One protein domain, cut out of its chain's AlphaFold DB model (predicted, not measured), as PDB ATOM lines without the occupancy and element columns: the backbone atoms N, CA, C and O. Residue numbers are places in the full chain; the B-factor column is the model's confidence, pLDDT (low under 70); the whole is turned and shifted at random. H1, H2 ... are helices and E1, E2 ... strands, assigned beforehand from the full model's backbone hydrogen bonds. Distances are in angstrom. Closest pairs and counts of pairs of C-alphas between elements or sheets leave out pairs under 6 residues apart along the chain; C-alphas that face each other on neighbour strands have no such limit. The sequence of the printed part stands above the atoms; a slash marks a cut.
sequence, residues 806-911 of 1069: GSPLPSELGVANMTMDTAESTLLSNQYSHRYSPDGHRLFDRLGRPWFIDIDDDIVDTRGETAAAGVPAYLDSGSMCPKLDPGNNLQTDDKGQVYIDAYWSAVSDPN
ATOM      1  N   GLY A 806     -35.342  40.448 -43.405       53.59
ATOM      2  CA  GLY A 806     -33.882  40.354 -43.278       53.59
ATOM      3  C   GLY A 806     -33.204  40.179 -44.640       53.59
ATOM      4  O   GLY A 806     -33.870  40.145 -45.680       53.59
ATOM      5  N   SER A 807     -31.879  40.016 -44.647       61.69
ATOM      6  CA  SER A 807     -31.178  39.578 -45.860       61.69
ATOM      7  C   SER A 807     -31.828  38.290 -46.391       61.69
ATOM      8  O   SER A 807     -32.056  37.369 -45.602       61.69
ATOM      9  N   PRO A 808     -32.161  38.198 -47.697       63.19
ATOM     10  CA  PRO A 808     -32.764  36.992 -48.258       63.19
ATOM     11  C   PRO A 808     -31.838  35.808 -47.998       63.19
ATOM     12  O   PRO A 808     -30.641  35.885 -48.293       63.19
ATOM     13  N   LEU A 809     -32.385  34.726 -47.441       73.44
ATOM     14  CA  LEU A 809     -31.563  33.631 -46.933       73.44
ATOM     15  C   LEU A 809     -30.709  33.046 -48.073       73.44
ATOM     16  O   LEU A 809     -31.161  33.001 -49.224       73.44
ATOM     17  N   PRO A 810     -29.506  32.508 -47.808       77.38
ATOM     18  CA  PRO A 810     -28.642  31.985 -48.872       77.38
ATOM     19  C   PRO A 810     -29.299  30.875 -49.719       77.38
ATOM     20  O   PRO A 810     -28.981  30.692 -50.897       77.38
ATOM     21  N   SER A 811     -30.263  30.160 -49.130       79.69
ATOM     22  CA  SER A 811     -31.129  29.178 -49.790       79.69
ATOM     23  C   SER A 811     -32.128  29.799 -50.779       79.69
ATOM     24  O   SER A 811     -32.418  29.185 -51.805       79.69
ATOM     25  N   GLU A 812     -32.612  31.016 -50.518       82.75
ATOM     26  CA  GLU A 812     -33.490  31.805 -51.394       82.75
ATOM     27  C   GLU A 812     -32.693  32.473 -52.524       82.75
ATOM     28  O   GLU A 812     -33.154  32.524 -53.665       82.75
ATOM     29  N   LEU A 813     -31.453  32.889 -52.235       85.81
ATOM     30  CA  LEU A 813     -30.474  33.320 -53.241       85.81
ATOM     31  C   LEU A 813     -29.972  32.166 -54.125       85.81
ATOM     32  O   LEU A 813     -29.449  32.401 -55.214       85.81
ATOM     33  N   GLY A 814     -30.131  30.915 -53.681       91.50
ATOM     34  CA  GLY A 814     -29.786  29.709 -54.437       91.50
ATOM     35  C   GLY A 814     -28.283  29.448 -54.592       91.50
ATOM     36  O   GLY A 814     -27.898  28.644 -55.449       91.50
ATOM     37  N   VAL A 815     -27.435  30.100 -53.783       91.56
ATOM     38  CA  VAL A 815     -25.968  30.122 -53.959       91.56
ATOM     39  C   VAL A 815     -25.313  28.737 -53.930       91.56
ATOM     40  O   VAL A 815     -24.358  28.503 -54.666       91.56
ATOM     41  N   ALA A 816     -25.907  27.769 -53.221       91.31
ATOM     42  CA  ALA A 816     -25.503  26.358 -53.199       91.31
ATOM     43  C   ALA A 816     -25.341  25.693 -54.584       91.31
ATOM     44  O   ALA A 816     -24.648  24.683 -54.696       91.31
ATOM     45  N   ASN A 817     -25.979  26.230 -55.634       91.88
ATOM     46  CA  ASN A 817     -25.928  25.699 -57.004       91.88
ATOM     47  C   ASN A 817     -25.064  26.542 -57.965       91.88
ATOM     48  O   ASN A 817     -25.074  26.301 -59.173       91.88
ATOM     49  N   MET A 818     -24.353  27.553 -57.460       95.69
ATOM     50  CA  MET A 818     -23.542  28.474 -58.261       95.69
ATOM     51  C   MET A 818     -22.058  28.069 -58.276       95.69
ATOM     52  O   MET A 818     -21.607  27.249 -57.476       95.69
ATOM     53  N   THR A 819     -21.266  28.650 -59.184       94.81
ATOM     54  CA  THR A 819     -19.799  28.597 -59.050       94.81
ATOM     55  C   THR A 819     -19.354  29.517 -57.914       94.81
ATOM     56  O   THR A 819     -20.033  30.507 -57.643       94.81
ATOM     57  N   MET A 820     -18.216  29.227 -57.274       92.44
ATOM     58  CA  MET A 820     -17.728  29.978 -56.105       92.44
ATOM     59  C   MET A 820     -17.687  31.496 -56.348       92.44
ATOM     60  O   MET A 820     -18.275  32.245 -55.577       92.44
ATOM     61  N   ASP A 821     -17.101  31.934 -57.465       94.06
ATOM     62  CA  ASP A 821     -17.017  33.346 -57.867       94.06
ATOM     63  C   ASP A 821     -18.404  33.995 -58.055       94.06
ATOM     64  O   ASP A 821     -18.599  35.178 -57.767       94.06
ATOM     65  N   THR A 822     -19.381  33.219 -58.540       94.56
ATOM     66  CA  THR A 822     -20.762  33.678 -58.755       94.56
ATOM     67  C   THR A 822     -21.504  33.779 -57.427       94.56
ATOM     68  O   THR A 822     -22.157  34.785 -57.188       94.56
ATOM     69  N   ALA A 823     -21.358  32.791 -56.542       94.19
ATOM     70  CA  ALA A 823     -21.915  32.829 -55.195       94.19
ATOM     71  C   ALA A 823     -21.331  33.976 -54.359       94.19
ATOM     72  O   ALA A 823     -22.090  34.726 -53.758       94.19
ATOM     73  N   GLU A 824     -20.008  34.165 -54.379       95.88
ATOM     74  CA  GLU A 824     -19.322  35.304 -53.755       95.88
ATOM     75  C   GLU A 824     -19.881  36.634 -54.283       95.88
ATOM     76  O   GLU A 824     -20.290  37.487 -53.499       95.88
ATOM     77  N   SER A 825     -20.017  36.778 -55.605       94.44
ATOM     78  CA  SER A 825     -20.644  37.958 -56.221       94.44
ATOM     79  C   SER A 825     -22.120  38.134 -55.818       94.44
ATOM     80  O   SER A 825     -22.590  39.260 -55.642       94.44
ATOM     81  N   THR A 826     -22.870  37.041 -55.652       93.25
ATOM     82  CA  THR A 826     -24.288  37.068 -55.267       93.25
ATOM     83  C   THR A 826     -24.466  37.439 -53.795       93.25
ATOM     84  O   THR A 826     -25.276  38.312 -53.503       93.25
ATOM     85  N   LEU A 827     -23.686  36.868 -52.877       93.56
ATOM     86  CA  LEU A 827     -23.702  37.227 -51.455       93.56
ATOM     87  C   LEU A 827     -23.318  38.705 -51.271       93.56
ATOM     88  O   LEU A 827     -24.092  39.469 -50.697       93.56
ATOM     89  N   LEU A 828     -22.207  39.148 -51.876       92.75
ATOM     90  CA  LEU A 828     -21.767  40.552 -51.834       92.75
ATOM     91  C   LEU A 828     -22.796  41.537 -52.424       92.75
ATOM     92  O   LEU A 828     -22.888  42.678 -51.976       92.75
ATOM     93  N   SER A 829     -23.592  41.120 -53.417       89.81
ATOM     94  CA  SER A 829     -24.672  41.959 -53.972       89.81
ATOM     95  C   SER A 829     -25.960  41.958 -53.139       89.81
ATOM     96  O   SER A 829     -26.801  42.830 -53.345       89.81
ATOM     97  N   ASN A 830     -26.093  41.045 -52.170       88.19
ATOM     98  CA  ASN A 830     -27.201  40.969 -51.213       88.19
ATOM     99  C   ASN A 830     -26.754  41.331 -49.782       88.19
ATOM    100  O   ASN A 830     -27.247  40.773 -48.812       88.19
ATOM    101  N   GLN A 831     -25.830  42.291 -49.666       89.38
ATOM    102  CA  GLN A 831     -25.380  42.925 -48.414       89.38
ATOM    103  C   GLN A 831     -24.586  42.043 -47.430       89.38
ATOM    104  O   GLN A 831     -24.146  42.552 -46.402       89.38
ATOM    105  N   TYR A 832     -24.291  40.785 -47.768       92.69
ATOM    106  CA  TYR A 832     -23.286  40.003 -47.043       92.69
ATOM    107  C   TYR A 832     -21.891  40.621 -47.250       92.69
ATOM    108  O   TYR A 832     -21.553  41.071 -48.347       92.69
ATOM    109  N   SER A 833     -21.044  40.598 -46.223       93.88
ATOM    110  CA  SER A 833     -19.657  41.083 -46.268       93.88
ATOM    111  C   SER A 833     -18.672  39.954 -45.952       93.88
ATOM    112  O   SER A 833     -19.047  38.986 -45.303       93.88
ATOM    113  N   HIS A 834     -17.416  40.016 -46.407       96.75
ATOM    114  CA  HIS A 834     -16.437  38.979 -46.040       96.75
ATOM    115  C   HIS A 834     -16.143  38.991 -44.537       96.75
ATOM    116  O   HIS A 834     -15.912  40.050 -43.954       96.75
ATOM    117  N   ARG A 835     -16.029  37.805 -43.931       95.31
ATOM    118  CA  ARG A 835     -15.483  37.669 -42.579       95.31
ATOM    119  C   ARG A 835     -13.952  37.739 -42.640       95.31
ATOM    120  O   ARG A 835     -13.320  37.069 -43.460       95.31
ATOM    121  N   TYR A 836     -13.358  38.533 -41.755       95.31
ATOM    122  CA  TYR A 836     -11.908  38.720 -41.648       95.31
ATOM    123  C   TYR A 836     -11.375  38.227 -40.299       95.31
ATOM    124  O   TYR A 836     -12.121  38.111 -39.326       95.31
ATOM    125  N   SER A 837     -10.080  37.930 -40.245       91.94
ATOM    126  CA  SER A 837      -9.327  37.694 -39.015       91.94
ATOM    127  C   SER A 837      -9.010  39.013 -38.285       91.94
ATOM    128  O   SER A 837      -9.069  40.082 -38.901       91.94
ATOM    129  N   PRO A 838      -8.602  38.971 -37.000       86.81
ATOM    130  CA  PRO A 838      -8.154  40.160 -36.263       86.81
ATOM    131  C   PRO A 838      -6.971  40.914 -36.900       86.81
ATOM    132  O   PRO A 838      -6.816  42.109 -36.667       86.81
ATOM    133  N   ASP A 839      -6.149  40.242 -37.713       85.81
ATOM    134  CA  ASP A 839      -5.045  40.827 -38.489       85.81
ATOM    135  C   ASP A 839      -5.416  41.181 -39.950       85.81
ATOM    136  O   ASP A 839      -4.556  41.600 -40.724       85.81
ATOM    137  N   GLY A 840      -6.698  41.088 -40.326       89.31
ATOM    138  CA  GLY A 840      -7.231  41.628 -41.585       89.31
ATOM    139  C   GLY A 840      -7.123  40.717 -42.814       89.31
ATOM    140  O   GLY A 840      -7.364  41.171 -43.934       89.31
ATOM    141  N   HIS A 841      -6.802  39.435 -42.640       92.44
ATOM    142  CA  HIS A 841      -6.868  38.430 -43.704       92.44
ATOM    143  C   HIS A 841      -8.306  37.900 -43.870       92.44
ATOM    144  O   HIS A 841      -9.064  37.830 -42.904       92.44
ATOM    145  N   ARG A 842      -8.713  37.519 -45.092       95.56
ATOM    146  CA  ARG A 842     -10.014  36.850 -45.321       95.56
ATOM    147  C   ARG A 842     -10.037  35.501 -44.594       95.56
ATOM    148  O   ARG A 842      -9.050  34.767 -44.660       95.56
ATOM    149  N   LEU A 843     -11.160  35.176 -43.955       95.81
ATOM    150  CA  LEU A 843     -11.404  33.855 -43.377       95.81
ATOM    151  C   LEU A 843     -12.099  32.925 -44.378       95.81
ATOM    152  O   LEU A 843     -12.948  33.340 -45.168       95.81
ATOM    153  N   PHE A 844     -11.741  31.649 -44.299       96.56
ATOM    154  CA  PHE A 844     -12.212  30.560 -45.148       96.56
ATOM    155  C   PHE A 844     -12.567  29.330 -44.302       96.56
ATOM    156  O   PHE A 844     -12.121  29.185 -43.158       96.56
ATOM    157  N   ASP A 845     -13.367  28.426 -44.860       94.31
ATOM    158  CA  ASP A 845     -13.580  27.088 -44.319       94.31
ATOM    159  C   ASP A 845     -12.401  26.151 -44.651       94.31
ATOM    160  O   ASP A 845     -11.469  26.502 -45.381       94.31
ATOM    161  N   ARG A 846     -12.450  24.915 -44.142       92.00
ATOM    162  CA  ARG A 846     -11.408  23.900 -44.379       92.00
ATOM    163  C   ARG A 846     -11.294  23.447 -45.848       92.00
ATOM    164  O   ARG A 846     -10.334  22.764 -46.197       92.00
ATOM    165  N   LEU A 847     -12.248  23.806 -46.708       90.12
ATOM    166  CA  LEU A 847     -12.252  23.522 -48.147       90.12
ATOM    167  C   LEU A 847     -11.791  24.724 -48.992       90.12
ATOM    168  O   LEU A 847     -11.767  24.622 -50.219       90.12
ATOM    169  N   GLY A 848     -11.418  25.847 -48.367       91.44
ATOM    170  CA  GLY A 848     -11.022  27.076 -49.061       91.44
ATOM    171  C   GLY A 848     -12.200  27.911 -49.571       91.44
ATOM    172  O   GLY A 848     -12.006  28.777 -50.424       91.44
ATOM    173  N   ARG A 849     -13.418  27.677 -49.067       94.75
ATOM    174  CA  ARG A 849     -14.602  28.500 -49.346       94.75
ATOM    175  C   ARG A 849     -14.587  29.712 -48.408       94.75
ATOM    176  O   ARG A 849     -14.468  29.515 -47.202       94.75
ATOM    177  N   PRO A 850     -14.660  30.955 -48.907       95.62
ATOM    178  CA  PRO A 850     -14.620  32.135 -48.049       95.62
ATOM    179  C   PRO A 850     -15.877  32.252 -47.185       95.62
ATOM    180  O   PRO A 850     -16.977  31.948 -47.644       95.62
ATOM    181  N   TRP A 851     -15.694  32.732 -45.954       96.88
ATOM    182  CA  TRP A 851     -16.783  33.077 -45.044       96.88
ATOM    183  C   TRP A 851     -17.297  34.494 -45.308       96.88
ATOM    184  O   TRP A 851     -16.527  35.428 -45.565       96.88
ATOM    185  N   PHE A 852     -18.606  34.656 -45.168       96.81
ATOM    186  CA  PHE A 852     -19.322  35.923 -45.210       96.81
ATOM    187  C   PHE A 852     -20.153  36.083 -43.944       96.81
ATOM    188  O   PHE A 852     -20.532  35.087 -43.343       96.81
ATOM    189  N   ILE A 853     -20.444  37.319 -43.560       94.75
ATOM    190  CA  ILE A 853     -21.347  37.672 -42.467       94.75
ATOM    191  C   ILE A 853     -22.422  38.630 -42.980       94.75
ATOM    192  O   ILE A 853     -22.117  39.495 -43.812       94.75
ATOM    193  N   ASP A 854     -23.664  38.442 -42.541       90.12
ATOM    194  CA  ASP A 854     -24.794  39.309 -42.890       90.12
ATOM    195  C   ASP A 854     -25.052  40.418 -41.854       90.12
ATOM    196  O   ASP A 854     -24.134  40.870 -41.168       90.12
ATOM    197  N   ILE A 855     -26.282  40.936 -41.830       78.62
ATOM    198  CA  ILE A 855     -26.719  42.045 -40.977       78.62
ATOM    199  C   ILE A 855     -27.177  41.587 -39.583       78.62
ATOM    200  O   ILE A 855     -27.237  42.409 -38.671       78.62
ATOM    201  N   ASP A 856     -27.452  40.291 -39.409       78.50
ATOM    202  CA  ASP A 856     -27.895  39.669 -38.157       78.50
ATOM    203  C   ASP A 856     -26.732  38.914 -37.457       78.50
ATOM    204  O   ASP A 856     -26.950  38.091 -36.568       78.50
ATOM    205  N   ASP A 857     -25.484  39.224 -37.854       84.31
ATOM    206  CA  ASP A 857     -24.214  38.577 -37.465       84.31
ATOM    207  C   ASP A 857     -24.105  37.075 -37.839       84.31
ATOM    208  O   ASP A 857     -23.184  36.378 -37.389       84.31
ATOM    209  N   ASP A 858     -24.984  36.560 -38.707       88.25
ATOM    210  CA  ASP A 858     -24.967  35.153 -39.113       88.25
ATOM    211  C   ASP A 858     -23.886  34.907 -40.184       88.25
ATOM    212  O   ASP A 858     -23.742  35.657 -41.156       88.25
ATOM    213  N   ILE A 859     -23.069  33.863 -39.991       94.31
ATOM    214  CA  ILE A 859     -21.869  33.610 -40.807       94.31
ATOM    215  C   ILE A 859     -22.097  32.418 -41.735       94.31
ATOM    216  O   ILE A 859     -22.386  31.318 -41.269       94.31
ATOM    217  N   VAL A 860     -21.913  32.607 -43.043       95.88
ATOM    218  CA  VAL A 860     -22.215  31.615 -44.093       95.88
ATOM    219  C   VAL A 860     -21.111  31.522 -45.151       95.88
ATOM    220  O   VAL A 860     -20.360  32.473 -45.367       95.88
ATOM    221  N   ASP A 861     -20.979  30.370 -45.809       96.06
ATOM    222  CA  ASP A 861     -20.007  30.152 -46.892       96.06
ATOM    223  C   ASP A 861     -20.580  30.481 -48.295       96.06
ATOM    224  O   ASP A 861     -21.735  30.880 -48.450       96.06
ATOM    225  N   THR A 862     -19.806  30.226 -49.360       95.19
ATOM    226  CA  THR A 862     -20.265  30.351 -50.762       95.19
ATOM    227  C   THR A 862     -21.346  29.354 -51.201       95.19
ATOM    228  O   THR A 862     -21.815  29.434 -52.334       95.19
ATOM    229  N   ARG A 863     -21.799  28.428 -50.353       94.25
ATOM    230  CA  ARG A 863     -23.019  27.641 -50.581       94.25
ATOM    231  C   ARG A 863     -24.195  28.077 -49.715       94.25
ATOM    232  O   ARG A 863     -25.305  27.610 -49.966       94.25
ATOM    233  N   GLY A 864     -23.983  28.954 -48.736       91.31
ATOM    234  CA  GLY A 864     -24.990  29.255 -47.727       91.31
ATOM    235  C   GLY A 864     -25.056  28.236 -46.588       91.31
ATOM    236  O   GLY A 864     -26.070  28.164 -45.900       91.31
ATOM    237  N   GLU A 865     -24.016  27.420 -46.409       93.56
ATOM    238  CA  GLU A 865     -23.827  26.588 -45.223       93.56
ATOM    239  C   GLU A 865     -23.368  27.504 -44.070       93.56
ATOM    240  O   GLU A 865     -22.351  28.191 -44.196       93.56
ATOM    241  N   THR A 866     -24.112  27.543 -42.959       92.56
ATOM    242  CA  THR A 866     -23.751  28.330 -41.764       92.56
ATOM    243  C   THR A 866     -22.463  27.807 -41.124       92.56
ATOM    244  O   THR A 866     -22.225  26.596 -41.070       92.56
ATOM    245  N   ALA A 867     -21.633  28.709 -40.604       92.62
ATOM    246  CA  ALA A 867     -20.407  28.367 -39.900       92.62
ATOM    247  C   ALA A 867     -20.692  27.558 -38.626       92.62
ATOM    248  O   ALA A 867     -21.527  27.915 -37.797       92.62
ATOM    249  N   ALA A 868     -19.949  26.470 -38.431       88.69
ATOM    250  CA  ALA A 868     -20.003  25.705 -37.193       88.69
ATOM    251  C   ALA A 868     -19.082  26.345 -36.142       88.69
ATOM    252  O   ALA A 868     -17.860  26.360 -36.306       88.69
ATOM    253  N   ALA A 869     -19.663  26.842 -35.048       88.12
ATOM    254  CA  ALA A 869     -18.898  27.311 -33.895       88.12
ATOM    255  C   ALA A 869     -17.976  26.199 -33.355       88.12
ATOM    256  O   ALA A 869     -18.349  25.025 -33.308       88.12
ATOM    257  N   GLY A 870     -16.757  26.567 -32.958       86.81
ATOM    258  CA  GLY A 870     -15.715  25.631 -32.527       86.81
ATOM    259  C   GLY A 870     -14.924  24.949 -33.655       86.81
ATOM    260  O   GLY A 870     -14.009  24.184 -33.356       86.81
ATOM    261  N   VAL A 871     -15.218  25.216 -34.935       87.81
ATOM    262  CA  VAL A 871     -14.402  24.749 -36.072       87.81
ATOM    263  C   VAL A 871     -13.429  25.857 -36.497       87.81
ATOM    264  O   VAL A 871     -13.892  26.956 -36.799       87.81
ATOM    265  N   PRO A 872     -12.101  25.613 -36.565       92.94
ATOM    266  CA  PRO A 872     -11.138  26.644 -36.941       92.94
ATOM    267  C   PRO A 872     -11.449  27.288 -38.292       92.94
ATOM    268  O   PRO A 872     -11.742  26.602 -39.274       92.94
ATOM    269  N   ALA A 873     -11.318  28.609 -38.349       94.62
ATOM    270  CA  ALA A 873     -11.271  29.344 -39.597       94.62
ATOM    271  C   ALA A 873      -9.865  29.256 -40.204       94.62
ATOM    272  O   ALA A 873      -8.859  29.196 -39.493       94.62
ATOM    273  N   TYR A 874      -9.790  29.278 -41.529       95.00
ATOM    274  CA  TYR A 874      -8.551  29.198 -42.296       95.00
ATOM    275  C   TYR A 874      -8.260  30.534 -42.980       95.00
ATOM    276  O   TYR A 874      -9.170  31.303 -43.275       95.00
ATOM    277  N   LEU A 875      -6.985  30.818 -43.221       94.44
ATOM    278  CA  LEU A 875      -6.528  31.962 -44.009       94.44
ATOM    279  C   LEU A 875      -6.451  31.600 -45.504       94.44
ATOM    280  O   LEU A 875      -6.507  30.427 -45.875       94.44
ATOM    281  N   ASP A 876      -6.218  32.597 -46.362       87.19
ATOM    282  CA  ASP A 876      -5.972  32.435 -47.811       87.19
ATOM    283  C   ASP A 876      -4.794  31.488 -48.138       87.19
ATOM    284  O   ASP A 876      -4.688  30.935 -49.231       87.19
ATOM    285  N   SER A 877      -3.906  31.289 -47.166       85.00
ATOM    286  CA  SER A 877      -2.787  30.347 -47.174       85.00
ATOM    287  C   SER A 877      -3.173  28.869 -47.024       85.00
ATOM    288  O   SER A 877      -2.306  28.017 -47.219       85.00
ATOM    289  N   GLY A 878      -4.398  28.564 -46.583       84.94
ATOM    290  CA  GLY A 878      -4.794  27.239 -46.095       84.94
ATOM    291  C   GLY A 878      -4.284  26.887 -44.687       84.94
ATOM    292  O   GLY A 878      -4.488  25.760 -44.239       84.94
ATOM    293  N   SER A 879      -3.635  27.808 -43.963       88.69
ATOM    294  CA  SER A 879      -3.313  27.621 -42.536       88.69
ATOM    295  C   SER A 879      -4.485  28.049 -41.653       88.69
ATOM    296  O   SER A 879      -5.164  29.022 -41.975       88.69
ATOM    297  N   MET A 880      -4.692  27.376 -40.517       92.50
ATOM    298  CA  MET A 880      -5.650  27.833 -39.497       92.50
ATOM    299  C   MET A 880      -5.285  29.250 -39.026       92.50
ATOM    300  O   MET A 880      -4.103  29.579 -38.905       92.50
ATOM    301  N   CYS A 881      -6.288  30.089 -38.783       93.31
ATOM    302  CA  CYS A 881      -6.088  31.454 -38.316       93.31
ATOM    303  C   CYS A 881      -5.775  31.451 -36.808       93.31
ATOM    304  O   CYS A 881      -6.623  31.021 -36.016       93.31
ATOM    305  N   PRO A 882      -4.567  31.873 -36.386       92.06
ATOM    306  CA  PRO A 882      -4.202  31.883 -34.978       92.06
ATOM    307  C   PRO A 882      -5.010  32.933 -34.219       92.06
ATOM    308  O   PRO A 882      -5.312  34.011 -34.732       92.06
ATOM    309  N   LYS A 883      -5.301  32.652 -32.951       92.00
ATOM    310  CA  LYS A 883      -5.841  33.652 -32.046       92.00
ATOM    311  C   LYS A 883      -4.713  34.551 -31.552       92.00
ATOM    312  O   LYS A 883      -3.715  34.076 -31.009       92.00
ATOM    313  N   LEU A 884      -4.892  35.855 -31.723       89.06
ATOM    314  CA  LEU A 884      -3.967  36.872 -31.237       89.06
ATOM    315  C   LEU A 884      -4.417  37.425 -29.879       89.06
ATOM    316  O   LEU A 884      -5.609  37.466 -29.569       89.06
ATOM    317  N   ASP A 885      -3.456  37.839 -29.056       85.44
ATOM    318  CA  ASP A 885      -3.706  38.657 -27.870       85.44
ATOM    319  C   ASP A 885      -3.821  40.156 -28.229       85.44
ATOM    320  O   ASP A 885      -3.518  40.544 -29.359       85.44
ATOM    321  N   PRO A 886      -4.236  41.035 -27.294       86.12
ATOM    322  CA  PRO A 886      -4.328  42.478 -27.547       86.12
ATOM    323  C   PRO A 886      -2.996  43.186 -27.877       86.12
ATOM    324  O   PRO A 886      -2.996  44.389 -28.127       86.12
ATOM    325  N   GLY A 887      -1.862  42.477 -27.846       87.88
ATOM    326  CA  GLY A 887      -0.550  42.934 -28.307       87.88
ATOM    327  C   GLY A 887      -0.108  42.307 -29.638       87.88
ATOM    328  O   GLY A 887       1.060  42.449 -29.998       87.88
ATOM    329  N   ASN A 888      -1.009  41.622 -30.353       82.94
ATOM    330  CA  ASN A 888      -0.761  40.840 -31.569       82.94
ATOM    331  C   ASN A 888       0.242  39.677 -31.406       82.94
ATOM    332  O   ASN A 888       0.863  39.246 -32.379       82.94
ATOM    333  N   ASN A 889       0.386  39.126 -30.198       87.19
ATOM    334  CA  ASN A 889       1.146  37.894 -29.965       87.19
ATOM    335  C   ASN A 889       0.245  36.667 -30.160       87.19
ATOM    336  O   ASN A 889      -0.948  36.712 -29.859       87.19
ATOM    337  N   LEU A 890       0.817  35.549 -30.614       87.12
ATOM    338  CA  LEU A 890       0.109  34.267 -30.718       87.12
ATOM    339  C   LEU A 890      -0.325  33.788 -29.323       87.12
ATOM    340  O   LEU A 890       0.522  33.618 -28.444       87.12
ATOM    341  N   GLN A 891      -1.618  33.526 -29.125       85.69
ATOM    342  CA  GLN A 891      -2.101  32.881 -27.905       85.69
ATOM    343  C   GLN A 891      -1.762  31.387 -27.922       85.69
ATOM    344  O   GLN A 891      -1.959  30.692 -28.919       85.69
ATOM    345  N   THR A 892      -1.282  30.889 -26.786       83.69
ATOM    346  CA  THR A 892      -1.037  29.465 -26.537       83.69
ATOM    347  C   THR A 892      -1.694  29.042 -25.231       83.69
ATOM    348  O   THR A 892      -1.669  29.805 -24.262       83.69
ATOM    349  N   ASP A 893      -2.232  27.829 -25.193       81.12
ATOM    350  CA  ASP A 893      -2.780  27.193 -23.994       81.12
ATOM    351  C   ASP A 893      -1.867  26.045 -23.511       81.12
ATOM    352  O   ASP A 893      -0.669  26.024 -23.803       81.12
ATOM    353  N   ASP A 894      -2.400  25.109 -22.723       76.88
ATOM    354  CA  ASP A 894      -1.676  23.929 -22.239       76.88
ATOM    355  C   ASP A 894      -1.542  22.802 -23.284       76.88
ATOM    356  O   ASP A 894      -0.885  21.794 -23.010       76.88
ATOM    357  N   LYS A 895      -2.121  22.970 -24.483       74.50
ATOM    358  CA  LYS A 895      -2.129  21.987 -25.578       74.50
ATOM    359  C   LYS A 895      -1.333  22.451 -26.797       74.50
ATOM    360  O   LYS A 895      -0.727  21.617 -27.463       74.50
ATOM    361  N   GLY A 896      -1.312  23.750 -27.094       81.88
ATOM    362  CA  GLY A 896      -0.591  24.281 -28.250       81.88
ATOM    363  C   GLY A 896      -0.907  25.741 -28.555       81.88
ATOM    364  O   GLY A 896      -1.051  26.565 -27.653       81.88
ATOM    365  N   GLN A 897      -0.982  26.075 -29.844       83.81
ATOM    366  CA  GLN A 897      -1.522  27.359 -30.290       83.81
ATOM    367  C   GLN A 897      -3.049  27.346 -30.180       83.81
ATOM    368  O   GLN A 897      -3.705  26.350 -30.484       83.81
ATOM    369  N   VAL A 898      -3.614  28.477 -29.769       89.00
ATOM    370  CA  VAL A 898      -5.057  28.712 -29.823       89.00
ATOM    371  C   VAL A 898      -5.373  29.314 -31.188       89.00
ATOM    372  O   VAL A 898      -4.728  30.271 -31.612       89.00
ATOM    373  N   TYR A 899      -6.377  28.774 -31.867       93.62
ATOM    374  CA  TYR A 899      -6.899  29.276 -33.137       93.62
ATOM    375  C   TYR A 899      -8.238  29.990 -32.919       93.62
ATOM    376  O   TYR A 899      -8.801  29.953 -31.819       93.62
ATOM    377  N   ILE A 900      -8.747  30.662 -33.949       93.75
ATOM    378  CA  ILE A 900     -10.121  31.180 -33.957       93.75
ATOM    379  C   ILE A 900     -11.034  30.367 -34.873       93.75
ATOM    380  O   ILE A 900     -10.599  29.888 -35.921       93.75
ATOM    381  N   ASP A 901     -12.308  30.255 -34.501       95.88
ATOM    382  CA  ASP A 901     -13.379  29.925 -35.445       95.88
ATOM    383  C   ASP A 901     -13.845  31.171 -36.224       95.88
ATOM    384  O   ASP A 901     -13.314  32.276 -36.064       95.88
ATOM    385  N   ALA A 902     -14.845  31.008 -37.093       94.06
ATOM    386  CA  ALA A 902     -15.370  32.116 -37.889       94.06
ATOM    387  C   ALA A 902     -16.000  33.233 -37.022       94.06
ATOM    388  O   ALA A 902     -15.919  34.412 -37.378       94.06
ATOM    389  N   TYR A 903     -16.536  32.887 -35.846       94.69
ATOM    390  CA  TYR A 903     -17.098  33.809 -34.853       94.69
ATOM    391  C   TYR A 903     -16.029  34.449 -33.942       94.69
ATOM    392  O   TYR A 903     -16.371  35.185 -33.019       94.69
ATOM    393  N   TRP A 904     -14.738  34.215 -34.206       93.62
ATOM    394  CA  TRP A 904     -13.591  34.631 -33.381       93.62
ATOM    395  C   TRP A 904     -13.514  33.976 -31.987       93.62
ATOM    396  O   TRP A 904     -12.709  34.390 -31.142       93.62
ATOM    397  N   SER A 905     -14.296  32.923 -31.738       92.56
ATOM    398  CA  SER A 905     -14.203  32.140 -30.504       92.56
ATOM    399  C   SER A 905     -12.909  31.331 -30.476       92.56
ATOM    400  O   SER A 905     -12.387  30.913 -31.509       92.56
ATOM    401  N   ALA A 906     -12.368  31.113 -29.276       89.94
ATOM    402  CA  ALA A 906     -11.139  30.348 -29.103       89.94
ATOM    403  C   ALA A 906     -11.368  28.861 -29.396       89.94
ATOM    404  O   ALA A 906     -12.139  28.205 -28.695       89.94
ATOM    405  N   VAL A 907     -10.622  28.322 -30.356       87.75
ATOM    406  CA  VAL A 907     -10.497  26.885 -30.581       87.75
ATOM    407  C   VAL A 907      -9.088  26.470 -30.161       87.75
ATOM    408  O   VAL A 907      -8.119  26.733 -30.871       87.75
ATOM    409  N   SER A 908      -8.961  25.839 -28.989       77.12
ATOM    410  CA  SER A 908      -7.744  25.084 -28.648       77.12
ATOM    411  C   SER A 908      -7.551  24.008 -29.713       77.12
ATOM    412  O   SER A 908      -8.528  23.299 -29.967       77.12
ATOM    413  N   ASP A 909      -6.363  23.901 -30.318       62.38
ATOM    414  CA  ASP A 909      -6.138  23.126 -31.548       62.38
ATOM    415  C   ASP A 909      -6.906  21.783 -31.565       62.38
ATOM    416  O   ASP A 909      -6.620  20.902 -30.745       62.38
ATOM    417  N   PRO A 910      -7.901  21.597 -32.462       55.44
ATOM    418  CA  PRO A 910      -8.623  20.331 -32.556       55.44
ATOM    419  C   PRO A 910      -7.735  19.220 -33.130       55.44
ATOM    420  O   PRO A 910      -8.118  18.051 -33.097       55.44
ATOM    421  N   ASN A 911      -6.554  19.577 -33.637       56.59
ATOM    422  CA  ASN A 911      -5.532  18.682 -34.141       56.59
ATOM    423  C   ASN A 911      -4.386  18.529 -33.126       56.59
ATOM    424  O   ASN A 911      -3.217  18.775 -33.417       56.59
TER     425      ASN A 911
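Overview. This is residues 806 to 911 of the 1069 residues of an uncharacterized protein of Sphaeroforma arctica JP610 (UniProt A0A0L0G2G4). With little regular structure, this is an elongated body of winding loops, with helices H1 and H2 at one end and a small strand hairpin, E1 and E2, toward the other. Residues 830 to 897 wind between them, with short antiparallel pairings of residues 852 to 853 with 833 to 834 and 859 to 860. The 106 printed residues run H1, H2, E1, E2; the class is mixed, with 20 residues in named elements. It is compact, radius of gyration of the C-alphas 14.2 A, spanning 44 by 23 by 20 A.

Along the chain. H1 is residues 810 to 813, from C-alpha 810 at (-28.642, 31.985, -48.872). H2, residues 820 to 829, measures 14.0 A. E1 is residues 898 to 900; E2, residues 906 to 908, ends at C-alpha 908 at (-7.744, 25.084, -28.648).

Arrangement. H1 and H2 are close but not clearly touching; their closest C-alphas, Leu 813 and Thr 826, are 7.5 A apart. In H2 every O i to N i+4 pair is within hydrogen-bond range; H1 is too short for one. The hairpin E1 and E2 is antiparallel at 137 degrees, with N 899 and O 907 at 2.9 A.

Size, cuts and confidence. The printed part has no cut. H2 to E1 is a long link. Residues 806 to 808 and 909 to 911 have pLDDT under 70.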